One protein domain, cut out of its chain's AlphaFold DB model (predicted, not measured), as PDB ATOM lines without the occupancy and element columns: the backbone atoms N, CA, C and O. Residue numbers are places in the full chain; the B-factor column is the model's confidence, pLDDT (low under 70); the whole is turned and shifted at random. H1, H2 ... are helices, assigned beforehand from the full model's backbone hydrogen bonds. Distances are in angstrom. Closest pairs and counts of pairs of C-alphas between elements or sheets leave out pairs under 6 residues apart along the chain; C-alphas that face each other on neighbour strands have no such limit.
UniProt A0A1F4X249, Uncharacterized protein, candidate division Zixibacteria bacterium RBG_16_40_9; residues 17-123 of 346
ATOM      1  N   PHE A  17     -22.329 -19.231  21.928       86.56
ATOM      2  CA  PHE A  17     -23.347 -20.270  21.909       86.56
ATOM      3  C   PHE A  17     -24.228 -20.248  23.159       86.56
ATOM      4  O   PHE A  17     -25.437 -20.047  23.070       86.56
ATOM      5  N   LYS A  18     -23.636 -20.357  24.358       83.25
ATOM      6  CA  LYS A  18     -24.404 -20.399  25.616       83.25
ATOM      7  C   LYS A  18     -25.215 -19.127  25.861       83.25
ATOM      8  O   LYS A  18     -26.292 -19.200  26.448       83.25
ATOM      9  N   LYS A  19     -24.727 -17.965  25.417       84.88
ATOM     10  CA  LYS A  19     -25.499 -16.720  25.510       84.88
ATOM     11  C   LYS A  19     -26.716 -16.727  24.602       84.88
ATOM     12  O   LYS A  19     -27.802 -16.375  25.055       84.88
ATOM     13  N   SER A  20     -26.516 -17.118  23.347       87.12
ATOM     14  CA  SER A  20     -27.564 -17.101  22.328       87.12
ATOM     15  C   SER A  20     -28.723 -18.058  22.635       87.12
ATOM     16  O   SER A  20     -29.857 -17.773  22.255       87.12
ATOM     17  N   LEU A  21     -28.482 -19.123  23.414       85.00
ATOM     18  CA  LEU A  21     -29.538 -20.037  23.861       85.00
ATOM     19  C   LEU A  21     -30.687 -19.308  24.573       85.00
ATOM     20  O   LEU A  21     -31.836 -19.647  24.335       85.00
ATOM     21  N   LYS A  22     -30.418 -18.262  25.369       82.56
ATOM     22  CA  LYS A  22     -31.443 -17.556  26.170       82.56
ATOM     23  C   LYS A  22     -32.606 -16.979  25.353       82.56
ATOM     24  O   LYS A  22     -33.650 -16.680  25.926       82.56
ATOM     25  N   TYR A  23     -32.417 -16.786  24.050       83.00
ATOM     26  CA  TYR A  23     -33.400 -16.172  23.155       83.00
ATOM     27  C   TYR A  23     -34.259 -17.193  22.395       83.00
ATOM     28  O   TYR A  23     -35.142 -16.807  21.633       83.00
ATOM     29  N   LEU A  24     -34.008 -18.491  22.579       84.75
ATOM     30  CA  LEU A  24     -34.751 -19.560  21.916       84.75
ATOM     31  C   LEU A  24     -35.936 -20.052  22.765       84.75
ATOM     32  O   LEU A  24     -35.936 -19.877  23.977       84.75
ATOM     33  N   PRO A  25     -36.944 -20.707  22.172       86.31
ATOM     34  CA  PRO A  25     -37.948 -21.457  22.927       86.31
ATOM     35  C   PRO A  25     -37.311 -22.577  23.767       86.31
ATOM     36  O   PRO A  25     -36.353 -23.203  23.314       86.31
ATOM     37  N   GLU A  26     -37.858 -22.858  24.952       80.44
ATOM     38  CA  GLU A  26     -37.305 -23.794  25.953       80.44
ATOM     39  C   GLU A  26     -36.928 -25.166  25.369       80.44
ATOM     40  O   GLU A  26     -35.793 -25.616  25.508       80.44
ATOM     41  N   ASN A  27     -37.812 -25.771  24.574       83.19
ATOM     42  CA  ASN A  27     -37.545 -27.050  23.912       83.19
ATOM     43  C   ASN A  27     -36.328 -27.020  22.962       83.19
ATOM     44  O   ASN A  27     -35.589 -27.999  22.843       83.19
ATOM     45  N   LYS A  28     -36.102 -25.900  22.266       85.00
ATOM     46  CA  LYS A  28     -34.928 -25.705  21.406       85.00
ATOM     47  C   LYS A  28     -33.678 -25.427  22.233       85.00
ATOM     48  O   LYS A  28     -32.605 -25.897  21.855       85.00
ATOM     49  N   GLN A  29     -33.814 -24.701  23.344       85.00
ATOM     50  CA  GLN A  29     -32.713 -24.454  24.276       85.00
ATOM     51  C   GLN A  29     -32.157 -25.765  24.823       85.00
ATOM     52  O   GLN A  29     -30.958 -26.006  24.709       85.00
ATOM     53  N   GLU A  30     -33.026 -26.625  25.355       81.44
ATOM     54  CA  GLU A  30     -32.634 -27.909  25.938       81.44
ATOM     55  C   GLU A  30     -31.925 -28.800  24.919       81.44
ATOM     56  O   GLU A  30     -30.843 -29.319  25.196       81.44
ATOM     57  N   LYS A  31     -32.484 -28.921  23.708       86.44
ATOM     58  CA  LYS A  31     -31.901 -29.744  22.643       86.44
ATOM     59  C   LYS A  31     -30.505 -29.258  22.238       86.44
ATOM     60  O   LYS A  31     -29.575 -30.057  22.138       86.44
ATOM     61  N   LEU A  32     -30.338 -27.956  22.011       88.94
ATOM     62  CA  LEU A  32     -29.050 -27.389  21.598       88.94
ATOM     63  C   LEU A  32     -28.029 -27.389  22.736       88.94
ATOM     64  O   LEU A  32     -26.841 -27.591  22.492       88.94
ATOM     65  N   LEU A  33     -28.476 -27.223  23.981       85.94
ATOM     66  CA  LEU A  33     -27.618 -27.366  25.150       85.94
ATOM     67  C   LEU A  33     -27.143 -28.813  25.334       85.94
ATOM     68  O   LEU A  33     -25.968 -29.025  25.637       85.94
ATOM     69  N   GLN A  34     -28.011 -29.804  25.108       87.44
ATOM     70  CA  GLN A  34     -27.622 -31.218  25.105       87.44
ATOM     71  C   GLN A  34     -26.584 -31.510  24.021       87.44
ATOM     72  O   GLN A  34     -25.562 -32.119  24.326       87.44
ATOM     73  N   ILE A  35     -26.780 -31.017  22.792       90.31
ATOM     74  CA  ILE A  35     -25.790 -31.130  21.706       90.31
ATOM     75  C   ILE A  35     -24.460 -30.500  22.133       90.31
ATOM     76  O   ILE A  35     -23.407 -31.132  22.060       90.31
ATOM     77  N   TYR A  36     -24.504 -29.275  22.650       89.25
ATOM     78  CA  TYR A  36     -23.322 -28.558  23.118       89.25
ATOM     79  C   TYR A  36     -22.547 -29.342  24.190       89.25
ATOM     80  O   TYR A  36     -21.321 -29.464  24.127       89.25
ATOM     81  N   ASN A  37     -23.259 -29.903  25.167       84.00
ATOM     82  CA  ASN A  37     -22.669 -30.681  26.252       84.00
ATOM     83  C   ASN A  37     -22.191 -32.067  25.802       84.00
ATOM     84  O   ASN A  37     -21.168 -32.534  26.302       84.00
ATOM     85  N   LEU A  38     -22.867 -32.695  24.839       91.06
ATOM     86  CA  LEU A  38     -22.424 -33.939  24.216       91.06
ATOM     87  C   LEU A  38     -21.066 -33.741  23.542       91.06
ATOM     88  O   LEU A  38     -20.121 -34.459  23.855       91.06
ATOM     89  N   PHE A  39     -20.933 -32.727  22.685       89.94
ATOM     90  CA  PHE A  39     -19.679 -32.470  21.972       89.94
ATOM     91  C   PHE A  39     -18.556 -32.000  22.893       89.94
ATOM     92  O   PHE A  39     -17.413 -32.404  22.697       89.94
ATOM     93  N   ARG A  40     -18.868 -31.266  23.972       85.12
ATOM     94  CA  ARG A  40     -17.901 -30.992  25.054       85.12
ATOM     95  C   ARG A  40     -17.256 -32.272  25.582       85.12
ATOM     96  O   ARG A  40     -16.106 -32.253  26.017       85.12
ATOM     97  N   ILE A  41     -18.022 -33.356  25.605       74.19
ATOM     98  CA  ILE A  41     -17.587 -34.653  26.094       74.19
ATOM     99  C   ILE A  41     -16.877 -35.409  24.971       74.19
ATOM    100  O   ILE A  41     -15.686 -35.671  25.113       74.19
ATOM    101  N   ILE A  42     -17.564 -35.755  23.882       78.31
ATOM    102  CA  ILE A  42     -17.064 -36.734  22.902       78.31
ATOM    103  C   ILE A  42     -16.026 -36.170  21.921       78.31
ATOM    104  O   ILE A  42     -15.174 -36.928  21.472       78.31
ATOM    105  N   ASP A  43     -16.041 -34.861  21.647       82.75
ATOM    106  CA  ASP A  43     -15.075 -34.201  20.757       82.75
ATOM    107  C   ASP A  43     -14.736 -32.769  21.234       82.75
ATOM    108  O   ASP A  43     -15.150 -31.767  20.640       82.75
ATOM    109  N   PRO A  44     -13.957 -32.631  22.326       74.44
ATOM    110  CA  PRO A  44     -13.662 -31.337  22.945       74.44
ATOM    111  C   PRO A  44     -12.746 -30.432  22.105       74.44
ATOM    112  O   PRO A  44     -12.539 -29.270  22.466       74.44
ATOM    113  N   LYS A  45     -12.130 -30.951  21.034       78.81
ATOM    114  CA  LYS A  45     -11.128 -30.227  20.236       78.81
ATOM    115  C   LYS A  45     -11.582 -29.930  18.805       78.81
ATOM    116  O   LYS A  45     -11.055 -28.962  18.259       78.81
ATOM    117  N   GLY A  46     -12.512 -30.699  18.237       88.00
ATOM    118  CA  GLY A  46     -13.099 -30.464  16.917       88.00
ATOM    119  C   GLY A  46     -14.402 -29.672  16.999       88.00
ATOM    120  O   GLY A  46     -14.389 -28.469  17.274       88.00
ATOM    121  N   VAL A  47     -15.529 -30.354  16.792       90.06
ATOM    122  CA  VAL A  47     -16.888 -29.795  16.724       90.06
ATOM    123  C   VAL A  47     -17.190 -28.895  17.912       90.06
ATOM    124  O   VAL A  47     -17.745 -27.814  17.730       90.06
ATOM    125  N   PHE A  48     -16.780 -29.268  19.128       90.62
ATOM    126  CA  PHE A  48     -17.045 -28.450  20.310       90.62
ATOM    127  C   PHE A  48     -16.464 -27.033  20.211       90.62
ATOM    128  O   PHE A  48     -17.135 -26.063  20.572       90.62
ATOM    129  N   LYS A  49     -15.234 -26.893  19.702       87.94
ATOM    130  CA  LYS A  49     -14.598 -25.579  19.532       87.94
ATOM    131  C   LYS A  49     -15.291 -24.735  18.476       87.94
ATOM    132  O   LYS A  49     -15.298 -23.512  18.594       87.94
ATOM    133  N   GLU A  50     -15.849 -25.371  17.453       89.81
ATOM    134  CA  GLU A  50     -16.636 -24.677  16.442       89.81
ATOM    135  C   GLU A  50     -17.989 -24.252  17.010       89.81
ATOM    136  O   GLU A  50     -18.335 -23.077  16.912       89.81
ATOM    137  N   LEU A  51     -18.685 -25.136  17.736       89.88
ATOM    138  CA  LEU A  51     -19.931 -24.804  18.430       89.88
ATOM    139  C   LEU A  51     -19.767 -23.595  19.359       89.88
ATOM    140  O   LEU A  51     -20.630 -22.729  19.361       89.88
ATOM    141  N   GLN A  52     -18.653 -23.471  20.091       88.25
ATOM    142  CA  GLN A  52     -18.382 -22.314  20.966       88.25
ATOM    143  C   GLN A  52     -18.443 -20.949  20.259       88.25
ATOM    144  O   GLN A  52     -18.684 -19.933  20.917       88.25
ATOM    145  N   LYS A  53     -18.210 -20.923  18.943       88.94
ATOM    146  CA  LYS A  53     -18.160 -19.708  18.122       88.94
ATOM    147  C   LYS A  53     -19.482 -19.408  17.415       88.94
ATOM    148  O   LYS A  53     -19.620 -18.313  16.880       88.94
ATOM    149  N   LEU A  54     -20.410 -20.365  17.377       89.38
ATOM    150  CA  LEU A  54     -21.688 -20.233  16.678       89.38
ATOM    151  C   LEU A  54     -22.744 -19.573  17.561       89.38
ATOM    152  O   LEU A  54     -22.784 -19.779  18.776       89.38
ATOM    153  N   ASP A  55     -23.625 -18.806  16.930       90.19
ATOM    154  CA  ASP A  55     -24.826 -18.269  17.550       90.19
ATOM    155  C   ASP A  55     -25.975 -19.267  17.354       90.19
ATOM    156  O   ASP A  55     -26.483 -19.466  16.255       90.19
ATOM    157  N   ALA A  56     -26.417 -19.899  18.439       87.56
ATOM    158  CA  ALA A  56     -27.463 -20.916  18.432       87.56
ATOM    159  C   ALA A  56     -28.803 -20.425  17.852       87.56
ATOM    160  O   ALA A  56     -29.611 -21.243  17.411       87.56
ATOM    161  N   SER A  57     -29.055 -19.111  17.855       84.44
ATOM    162  CA  SER A  57     -30.294 -18.524  17.343       84.44
ATOM    163  C   SER A  57     -30.292 -18.334  15.826       84.44
ATOM    164  O   SER A  57     -31.327 -18.541  15.190       84.44
ATOM    165  N   SER A  58     -29.144 -17.985  15.242       87.50
ATOM    166  CA  SER A  58     -29.016 -17.657  13.816       87.50
ATOM    167  C   SER A  58     -28.298 -18.737  12.998       87.50
ATOM    168  O   SER A  58     -28.612 -18.912  11.822       87.50
ATOM    169  N   ASP A  59     -27.430 -19.538  13.619       89.56
ATOM    170  CA  ASP A  59     -26.617 -20.569  12.966       89.56
ATOM    171  C   ASP A  59     -27.225 -21.982  13.051       89.56
ATOM    172  O   ASP A  59     -26.518 -22.969  12.854       89.56
ATOM    173  N   SER A  60     -28.529 -22.128  13.320       85.50
ATOM    174  CA  SER A  60     -29.167 -23.447  13.518       85.50
ATOM    175  C   SER A  60     -28.868 -24.441  12.387       85.50
ATOM    176  O   SER A  60     -28.502 -25.577  12.662       85.50
ATOM    177  N   ALA A  61     -28.960 -24.017  11.121       88.06
ATOM    178  CA  ALA A  61     -28.679 -24.889   9.977       88.06
ATOM    179  C   ALA A  61     -27.202 -25.316   9.902       88.06
ATOM    180  O   ALA A  61     -26.887 -26.433   9.498       88.06
ATOM    181  N   LYS A  62     -26.289 -24.431  10.313       91.81
ATOM    182  CA  LYS A  62     -24.853 -24.712  10.350       91.81
ATOM    183  C   LYS A  62     -24.503 -25.658  11.497       91.81
ATOM    184  O   LYS A  62     -23.666 -26.534  11.313       91.81
ATOM    185  N   ILE A  63     -25.161 -25.509  12.647       91.88
ATOM    186  CA  ILE A  63     -25.051 -26.444  13.771       91.88
ATOM    187  C   ILE A  63     -25.516 -27.833  13.330       91.88
ATOM    188  O   ILE A  63     -24.773 -28.792  13.506       91.88
ATOM    189  N   ASP A  64     -26.692 -27.937  12.706       89.25
ATOM    190  CA  ASP A  64     -27.222 -29.219  12.233       89.25
ATOM    191  C   ASP A  64     -26.276 -29.888  11.215       89.25
ATOM    192  O   ASP A  64     -25.989 -31.077  11.346       89.25
ATOM    193  N   SER A  65     -25.724 -29.129  10.255       92.94
ATOM    194  CA  SER A  65     -24.740 -29.647   9.285       92.94
ATOM    195  C   SER A  65     -23.467 -30.148   9.966       92.94
ATOM    196  O   SER A  65     -23.022 -31.256   9.690       92.94
ATOM    197  N   LEU A  66     -22.910 -29.364  10.894       93.69
ATOM    198  CA  LEU A  66     -21.678 -29.700  11.610       93.69
ATOM    199  C   LEU A  66     -21.827 -30.987  12.434       93.69
ATOM    200  O   LEU A  66     -20.936 -31.834  12.449       93.69
ATOM    201  N   VAL A  67     -22.962 -31.134  13.120       92.44
ATOM    202  CA  VAL A  67     -23.277 -32.335  13.903       92.44
ATOM    203  C   VAL A  67     -23.438 -33.548  12.987       92.44
ATOM    204  O   VAL A  67     -22.912 -34.617  13.289       92.44
ATOM    205  N   GLU A  68     -24.142 -33.390  11.867       91.19
ATOM    206  CA  GLU A  68     -24.384 -34.479  10.919       91.19
ATOM    207  C   GLU A  68     -23.102 -34.938  10.212       91.19
ATOM    208  O   GLU A  68     -22.879 -36.139  10.058       91.19
ATOM    209  N   GLU A  69     -22.242 -34.002   9.810       90.25
ATOM    210  CA  GLU A  69     -20.941 -34.289   9.193       90.25
ATOM    211  C   GLU A  69     -20.037 -35.085  10.134       90.25
ATOM    212  O   GLU A  69     -19.465 -36.093   9.718       90.25
ATOM    213  N   TYR A  70     -19.976 -34.700  11.411       92.06
ATOM    214  CA  TYR A  70     -19.213 -35.436  12.414       92.06
ATOM    215  C   TYR A  70     -19.673 -36.888  12.547       92.06
ATOM    216  O   TYR A  70     -18.851 -37.804  12.552       92.06
ATOM    217  N   PHE A  71     -20.984 -37.120  12.658       88.19
ATOM    218  CA  PHE A  71     -21.494 -38.480  12.812       88.19
ATOM    219  C   PHE A  71     -21.210 -39.333  11.576       88.19
ATOM    220  O   PHE A  71     -20.730 -40.452  11.728       88.19
ATOM    221  N   LYS A  72     -21.384 -38.780  10.369       85.44
ATOM    222  CA  LYS A  72     -21.029 -39.466   9.118       85.44
ATOM    223  C   LYS A  72     -19.549 -39.834   9.049       85.44
ATOM    224  O   LYS A  72     -19.213 -40.948   8.654       85.44
ATOM    225  N   GLU A  73     -18.661 -38.920   9.435       84.25
ATOM    226  CA  GLU A  73     -17.222 -39.188   9.480       84.25
ATOM    227  C   GLU A  73     -16.895 -40.307  10.482       84.25
ATOM    228  O   GLU A  73     -16.125 -41.221  10.183       84.25
ATOM    229  N   MET A  74     -17.509 -40.276  11.665       80.38
ATOM    230  CA  MET A  74     -17.290 -41.295  12.690       80.38
ATOM    231  C   MET A  74     -17.834 -42.667  12.290       80.38
ATOM    232  O   MET A  74     -17.171 -43.674  12.554       80.38
ATOM    233  N   ASP A  75     -18.986 -42.727  11.625       72.62
ATOM    234  CA  ASP A  75     -19.536 -43.961  11.064       72.62
ATOM    235  C   ASP A  75     -18.584 -44.569  10.026       72.62
ATOM    236  O   ASP A  75     -18.196 -45.731  10.155       72.62
ATOM    237  N   LEU A  76     -18.082 -43.763   9.084       71.69
ATOM    238  CA  LEU A  76     -17.062 -44.189   8.114       71.69
ATOM    239  C   LEU A  76     -15.791 -44.725   8.794       71.69
ATOM    240  O   LEU A  76     -15.221 -45.723   8.352       71.69
ATOM    241  N   ASN A  77     -15.350 -44.085   9.878       68.25
ATOM    242  CA  ASN A  77     -14.116 -44.448  10.578       68.25
ATOM    243  C   ASN A  77     -14.253 -45.687  11.480       68.25
ATOM    244  O   ASN A  77     -13.272 -46.395  11.710       68.25
ATOM    245  N   THR A  78     -15.438 -45.943  12.037       58.09
ATOM    246  CA  THR A  78     -15.661 -47.017  13.026       58.09
ATOM    247  C   THR A  78     -16.338 -48.259  12.447       58.09
ATOM    248  O   THR A  78     -16.150 -49.362  12.981       58.09
ATOM    249  N   ARG A  79     -17.095 -48.089  11.359       57.91
ATOM    250  CA  ARG A  79     -17.821 -49.120  10.606       57.91
ATOM    251  C   ARG A  79     -17.665 -48.879   9.096       57.91
ATOM    252  O   ARG A  79     -18.646 -48.613   8.403       57.91
ATOM    253  N   PRO A  80     -16.435 -48.973   8.553       60.56
ATOM    254  CA  PRO A  80     -16.189 -48.744   7.126       60.56
ATOM    255  C   PRO A  80     -16.915 -49.751   6.215       60.56
ATOM    256  O   PRO A  80     -17.038 -49.518   5.015       60.56
ATOM    257  N   ASP A  81     -17.381 -50.871   6.768       61.38
ATOM    258  CA  ASP A  81     -18.158 -51.919   6.110       61.38
ATOM    259  C   ASP A  81     -19.672 -51.643   6.061       61.38
ATOM    260  O   ASP A  81     -20.354 -52.172   5.180       61.38
ATOM    261  N   THR A  82     -20.199 -50.798   6.952       59.28
ATOM    262  CA  THR A  82     -21.618 -50.394   6.991       59.28
ATOM    263  C   THR A  82     -21.822 -48.877   7.168       59.28
ATOM    264  O   THR A  82     -22.652 -48.453   7.975       59.28
ATOM    265  N   PRO A  83     -21.147 -48.023   6.376       58.59
ATOM    266  CA  PRO A  83     -21.123 -46.576   6.604       58.59
ATOM    267  C   PRO A  83     -22.487 -45.888   6.434       58.59
ATOM    268  O   PRO A  83     -22.729 -44.843   7.028       58.59
ATOM    269  N   ASP A  84     -23.406 -46.491   5.676       63.16
ATOM    270  CA  ASP A  84     -24.751 -45.946   5.446       63.16
ATOM    271  C   ASP A  84     -25.742 -46.247   6.587       63.16
ATOM    272  O   ASP A  84     -26.884 -45.785   6.552       63.16
ATOM    273  N   LYS A  85     -25.352 -47.047   7.590       65.00
ATOM    274  CA  LYS A  85     -26.263 -47.517   8.647       65.00
ATOM    275  C   LYS A  85     -26.333 -46.625   9.887       65.00
ATOM    276  O   LYS A  85     -27.106 -46.943  10.780       65.00
ATOM    277  N   ASN A  86     -25.596 -45.510   9.942       72.81
ATOM    278  CA  ASN A  86     -25.579 -44.588  11.088       72.81
ATOM    279  C   ASN A  86     -25.349 -45.288  12.452       72.81
ATOM    280  O   ASN A  86     -25.857 -44.829  13.476       72.81
ATOM    281  N   GLU A  87     -24.635 -46.420  12.481       70.44
ATOM    282  CA  GLU A  87     -24.534 -47.290  13.663       70.44
ATOM    283  C   GLU A  87     -23.913 -46.564  14.865       70.44
ATOM    284  O   GLU A  87     -24.373 -46.712  15.996       70.44
ATOM    285  N   TYR A  88     -22.889 -45.746  14.632       76.81
ATOM    286  CA  TYR A  88     -22.239 -44.941  15.656       76.81
ATOM    287  C   TYR A  88     -23.174 -43.851  16.181       76.81
ATOM    288  O   TYR A  88     -23.279 -43.650  17.391       76.81
ATOM    289  N   LYS A  89     -23.895 -43.161  15.289       83.69
ATOM    290  CA  LYS A  89     -24.892 -42.162  15.690       83.69
ATOM    291  C   LYS A  89     -25.996 -42.792  16.539       83.69
ATOM    292  O   LYS A  89     -26.317 -42.255  17.597       83.69
ATOM    293  N   GLU A  90     -26.553 -43.923  16.115       81.31
ATOM    294  CA  GLU A  90     -27.582 -44.657  16.863       81.31
ATOM    295  C   GLU A  90     -27.084 -45.077  18.251       81.31
ATOM    296  O   GLU A  90     -27.779 -44.901  19.255       81.31
ATOM    297  N   GLU A  91     -25.851 -45.567  18.330       75.12
ATOM    298  CA  GLU A  91     -25.227 -46.003  19.574       75.12
ATOM    299  C   GLU A  91     -24.975 -44.833  20.544       75.12
ATOM    300  O   GLU A  91     -25.332 -44.919  21.724       75.12
ATOM    301  N   ILE A  92     -24.480 -43.693  20.050       84.69
ATOM    302  CA  ILE A  92     -24.331 -42.468  20.847       84.69
ATOM    303  C   ILE A  92     -25.690 -41.944  21.320       84.69
ATOM    304  O   ILE A  92     -25.825 -41.560  22.483       84.69
ATOM    305  N   MET A  93     -26.717 -41.954  20.468       88.06
ATOM    306  CA  MET A  93     -28.057 -41.506  20.860       88.06
ATOM    307  C   MET A  93     -28.668 -42.410  21.936       88.06
ATOM    308  O   MET A  93     -29.272 -41.904  22.883       88.06
ATOM    309  N   LYS A  94     -28.420 -43.723  21.875       79.12
ATOM    310  CA  LYS A  94     -28.798 -44.664  22.938       79.12
ATOM    311  C   LYS A  94     -28.116 -44.323  24.272       79.12
ATOM    312  O   LYS A  94     -28.753 -44.361  25.324       79.12
ATOM    313  N   ARG A  95     -26.827 -43.951  24.254       79.75
ATOM    314  CA  ARG A  95     -26.097 -43.499  25.458       79.75
ATOM    315  C   ARG A  95     -26.664 -42.196  26.013       79.75
ATOM    316  O   ARG A  95     -26.776 -42.059  27.227       79.75
ATOM    317  N   VAL A  96     -27.013 -41.250  25.141       86.75
ATOM    318  CA  VAL A  96     -27.650 -39.979  25.516       86.75
ATOM    319  C   VAL A  96     -28.982 -40.231  26.220       86.75
ATOM    320  O   VAL A  96     -29.219 -39.659  27.281       86.75
ATOM    321  N   GLU A  97     -29.817 -41.122  25.685       82.88
ATOM    322  CA  GLU A  97     -31.092 -41.501  26.302       82.88
ATOM    323  C   GLU A  97     -30.896 -42.119  27.693       82.88
ATOM    324  O   GLU A  97     -31.524 -41.677  28.657       82.88
ATOM    325  N   TYR A  98     -29.939 -43.041  27.834       76.00
ATOM    326  CA  TYR A  98     -29.560 -43.589  29.138       76.00
ATOM    327  C   TYR A  98     -29.114 -42.480  30.109       76.00
ATOM    328  O   TYR A  98     -29.542 -42.421  31.260       76.00
ATOM    329  N   CYS A  99     -28.285 -41.542  29.649       76.31
ATOM    330  CA  CYS A  99     -27.809 -40.443  30.484       76.31
ATOM    331  C   CYS A  99     -28.934 -39.485  30.894       76.31
ATOM    332  O   CYS A  99     -28.943 -39.021  32.033       76.31
ATOM    333  N   ASN A 100     -29.903 -39.221  30.014       78.69
ATOM    334  CA  ASN A 100     -31.099 -38.441  30.341       78.69
ATOM    335  C   ASN A 100     -31.920 -39.108  31.453       78.69
ATOM    336  O   ASN A 100     -32.405 -38.418  32.351       78.69
ATOM    337  N   GLN A 101     -32.034 -40.436  31.418       75.25
ATOM    338  CA  GLN A 101     -32.793 -41.202  32.400       75.25
ATOM    339  C   GLN A 101     -32.110 -41.263  33.777       75.25
ATOM    340  O   GLN A 101     -32.782 -41.088  34.788       75.25
ATOM    341  N   TYR A 102     -30.795 -41.500  33.825       59.06
ATOM    342  CA  TYR A 102     -30.101 -41.847  35.077       59.06
ATOM    343  C   TYR A 102     -29.183 -40.747  35.631       59.06
ATOM    344  O   TYR A 102     -28.875 -40.731  36.824       59.06
ATOM    345  N   PHE A 103     -28.724 -39.821  34.785       64.38
ATOM    346  CA  PHE A 103     -27.678 -38.850  35.133       64.38
ATOM    347  C   PHE A 103     -28.040 -37.406  34.784       64.38
ATOM    348  O   PHE A 103     -27.159 -36.544  34.792       64.38
ATOM    349  N   SER A 104     -29.303 -37.120  34.470       66.00
ATOM    350  CA  SER A 104     -29.767 -35.754  34.234       66.00
ATOM    351  C   SER A 104     -29.607 -34.889  35.485       66.00
ATOM    352  O   SER A 104     -29.594 -35.369  36.621       66.00
ATOM    353  N   THR A 105     -29.438 -33.585  35.278       55.41
ATOM    354  CA  THR A 105     -29.334 -32.624  36.381       55.41
ATOM    355  C   THR A 105     -30.399 -31.550  36.264       55.41
ATOM    356  O   THR A 105     -30.842 -31.216  35.171       55.41
ATOM    357  N   LEU A 106     -30.760 -30.962  37.404       50.06
ATOM    358  CA  LEU A 106     -31.592 -29.758  37.453       50.06
ATOM    359  C   LEU A 106     -30.787 -28.474  37.169       50.06
ATOM    360  O   LEU A 106     -31.342 -27.377  37.193       50.06
ATOM    361  N   LEU A 107     -29.467 -28.573  36.958       53.12
ATOM    362  CA  LEU A 107     -28.631 -27.412  36.682       53.12
ATOM    363  C   LEU A 107     -28.817 -27.003  35.227       53.12
ATOM    364  O   LEU A 107     -28.347 -27.670  34.314       53.12
ATOM    365  N   PHE A 108     -29.424 -25.837  35.029       54.47
ATOM    366  CA  PHE A 108     -29.765 -25.300  33.712       54.47
ATOM    367  C   PHE A 108     -28.613 -25.292  32.687       54.47
ATOM    368  O   PHE A 108     -28.868 -25.300  31.494       54.47
ATOM    369  N   TRP A 109     -27.343 -25.257  33.115       59.72
ATOM    370  CA  TRP A 109     -26.186 -25.193  32.210       59.72
ATOM    371  C   TRP A 109     -25.516 -26.537  31.907       59.72
ATOM    372  O   TRP A 109     -24.686 -26.586  30.992       59.72
ATOM    373  N   ASP A 110     -25.867 -27.592  32.642       56.94
ATOM    374  CA  ASP A 110     -25.299 -28.932  32.515       56.94
ATOM    375  C   ASP A 110     -26.423 -29.948  32.293       56.94
ATOM    376  O   ASP A 110     -27.254 -30.194  33.162       56.94
ATOM    377  N   SER A 111     -26.429 -30.578  31.118       68.62
ATOM    378  CA  SER A 111     -27.453 -31.570  30.765       68.62
ATOM    379  C   SER A 111     -27.355 -32.836  31.619       68.62
ATOM    380  O   SER A 111     -28.372 -33.447  31.935       68.62
ATOM    381  N   TRP A 112     -26.135 -33.197  32.027       70.88
ATOM    382  CA  TRP A 112     -25.855 -34.399  32.804       70.88
ATOM    383  C   TRP A 112     -24.781 -34.162  33.857       70.88
ATOM    384  O   TRP A 112     -23.908 -33.306  33.690       70.88
ATOM    385  N   ASP A 113     -24.822 -34.950  34.931       55.16
ATOM    386  CA  ASP A 113     -23.729 -34.993  35.886       55.16
ATOM    387  C   ASP A 113     -22.531 -35.760  35.311       55.16
ATOM    388  O   ASP A 113     -22.547 -36.309  34.208       55.16
ATOM    389  N   MET A 114     -21.430 -35.769  36.053       55.22
ATOM    390  CA  MET A 114     -20.167 -36.315  35.564       55.22
ATOM    391  C   MET A 114     -20.165 -37.827  35.299       55.22
ATOM    392  O   MET A 114     -19.252 -38.306  34.630       55.22
ATOM    393  N   ARG A 115     -21.152 -38.588  35.793       53.81
ATOM    394  CA  ARG A 115     -21.266 -40.029  35.516       53.81
ATOM    395  C   ARG A 115     -21.611 -40.276  34.045       53.81
ATOM    396  O   ARG A 115     -21.102 -41.226  33.453       53.81
ATOM    397  N   ALA A 116     -22.362 -39.364  33.422       63.44
ATOM    398  CA  ALA A 116     -22.693 -39.434  32.001       63.44
ATOM    399  C   ALA A 116     -21.468 -39.338  31.088       63.44
ATOM    400  O   ALA A 116     -21.481 -39.893  29.997       63.44
ATOM    401  N   GLU A 117     -20.386 -38.677  31.512       65.94
ATOM    402  CA  GLU A 117     -19.181 -38.555  30.685       65.94
ATOM    403  C   GLU A 117     -18.570 -39.924  30.356       65.94
ATOM    404  O   GLU A 117     -18.178 -40.160  29.212       65.94
ATOM    405  N   ALA A 118     -18.524 -40.830  31.337       55.41
ATOM    406  CA  ALA A 118     -18.048 -42.191  31.121       55.41
ATOM    407  C   ALA A 118     -18.977 -42.945  30.164       55.41
ATOM    408  O   ALA A 118     -18.497 -43.537  29.203       55.41
ATOM    409  N   VAL A 119     -20.294 -42.856  30.365       62.97
ATOM    410  CA  VAL A 119     -21.264 -43.550  29.507       62.97
ATOM    411  C   VAL A 119     -21.218 -43.043  28.071       62.97
ATOM    412  O   VAL A 119     -21.117 -43.845  27.148       62.97
ATOM    413  N   LEU A 120     -21.207 -41.726  27.866       70.69
ATOM    414  CA  LEU A 120     -21.166 -41.108  26.540       70.69
ATOM    415  C   LEU A 120     -19.871 -41.431  25.783       70.69
ATOM    416  O   LEU A 120     -19.914 -41.637  24.572       70.69
ATOM    417  N   LYS A 121     -18.727 -41.525  26.474       62.81
ATOM    418  CA  LYS A 121     -17.432 -41.866  25.855       62.81
ATOM    419  C   LYS A 121     -17.243 -43.361  25.631       62.81
ATOM    420  O   LYS A 121     -16.720 -43.759  24.593       62.81
ATOM    421  N   ILE A 122     -17.625 -44.175  26.608       58.81
ATOM    422  CA  ILE A 122     -17.173 -45.565  26.718       58.81
ATOM    423  C   ILE A 122     -18.278 -46.548  26.322       58.81
ATOM    424  O   ILE A 122     -17.987 -47.513  25.621       58.81
ATOM    425  N   GLY A 123     -19.526 -46.300  26.724       57.47
ATOM    426  CA  GLY A 123     -20.641 -47.225  26.523       57.47
ATOM    427  C   GLY A 123     -21.607 -47.257  27.702       57.47
ATOM    428  O   GLY A 123     -21.270 -46.860  28.818       57.47
TER     429      GLY A 123
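This is residues 17 to 123 of the 346 residues of an uncharacterized protein of candidate division Zixibacteria bacterium RBG_16_40_9 (UniProt A0A1F4X249). Two long helices, H4 and H5, make a V with its corner at the short link between them, and a third long helix, H2, sits in the mouth of the V. H1 folds back along the first part of H2 as a hairpin, the short H3 sits between H2 and H4, and H6 runs back beside H5 to meet the last residues of H2. The printed part has 107 residues with six named helices, H1 to H6 in order along the chain, and no named strand; the class is all helix. It is compact, with a radius of gyration of the C-alphas of 13.9 A and spans of 42 by 31 by 23 A.

Begin with the longest helix, H4, residues 60 to 78. Its residues 71 to 78 touch residues 87 to 89 of H5, residues 87 to 102, at a steep tilt of 66 degrees, opposite ways; the closest C-alphas, of Asp 75 and Tyr 88, are 5.4 A apart. With residues 63 to 70 H4 touches H3, residues 47 to 51, closest at the C-alphas of Leu 66 and Val 47, 7.0 A. The hub is H2, residues 26 to 42, which is near both H4 and H5. H2 touches H3 at the C-alphas of Phe 39 and Phe 48, 5.1 A. H1, residues 17 to 23, and H2 form a hairpin at a shallow tilt of 8 degrees, with the C-alphas of Leu 21 and Gln 29 closest at 5.5 A. H5 and H6, residues 115 to 122, form another at 13 degrees, closest at the C-alphas of Cys 99 and Ala 116, 5.4 A. H6 touches H2 at a steep tilt of 58 degrees, closest at the C-alphas of Lys 121 and Ile 42, 5.9 A. H1 and H4 are apart, as are H4 and H6. In H2, H3, H4 and H5 every O i to N i+4 pair is within hydrogen-bond range; in H6 3 of 4 are, and in H1 1 of 3, beside 3 of 4 O i to N i+3 pairs.

Find C-alpha 60 at (-29.167, -23.447, 13.518); from there H4 runs 27.2 A to C-alpha 78 at (-15.661, -47.017, 13.026). H2 measures 24.2 A, H5 22.8 A, H6 11.2 A, H1 10.9 A and H3 6.1 A. H6 ends at C-alpha 122, (-17.173, -45.565, 26.718).

The two C-alphas farthest apart, of Tyr 23 and Asp 81, are 42.4 A from each other. The printed part has no cut; look at residues 103 to 114 for its long link, H5 to H6. The mean pLDDT of the printed part is 77.7, and it is under 70 at residues 77 to 85, 102 to 111, 113 to 119 and 121 to 123.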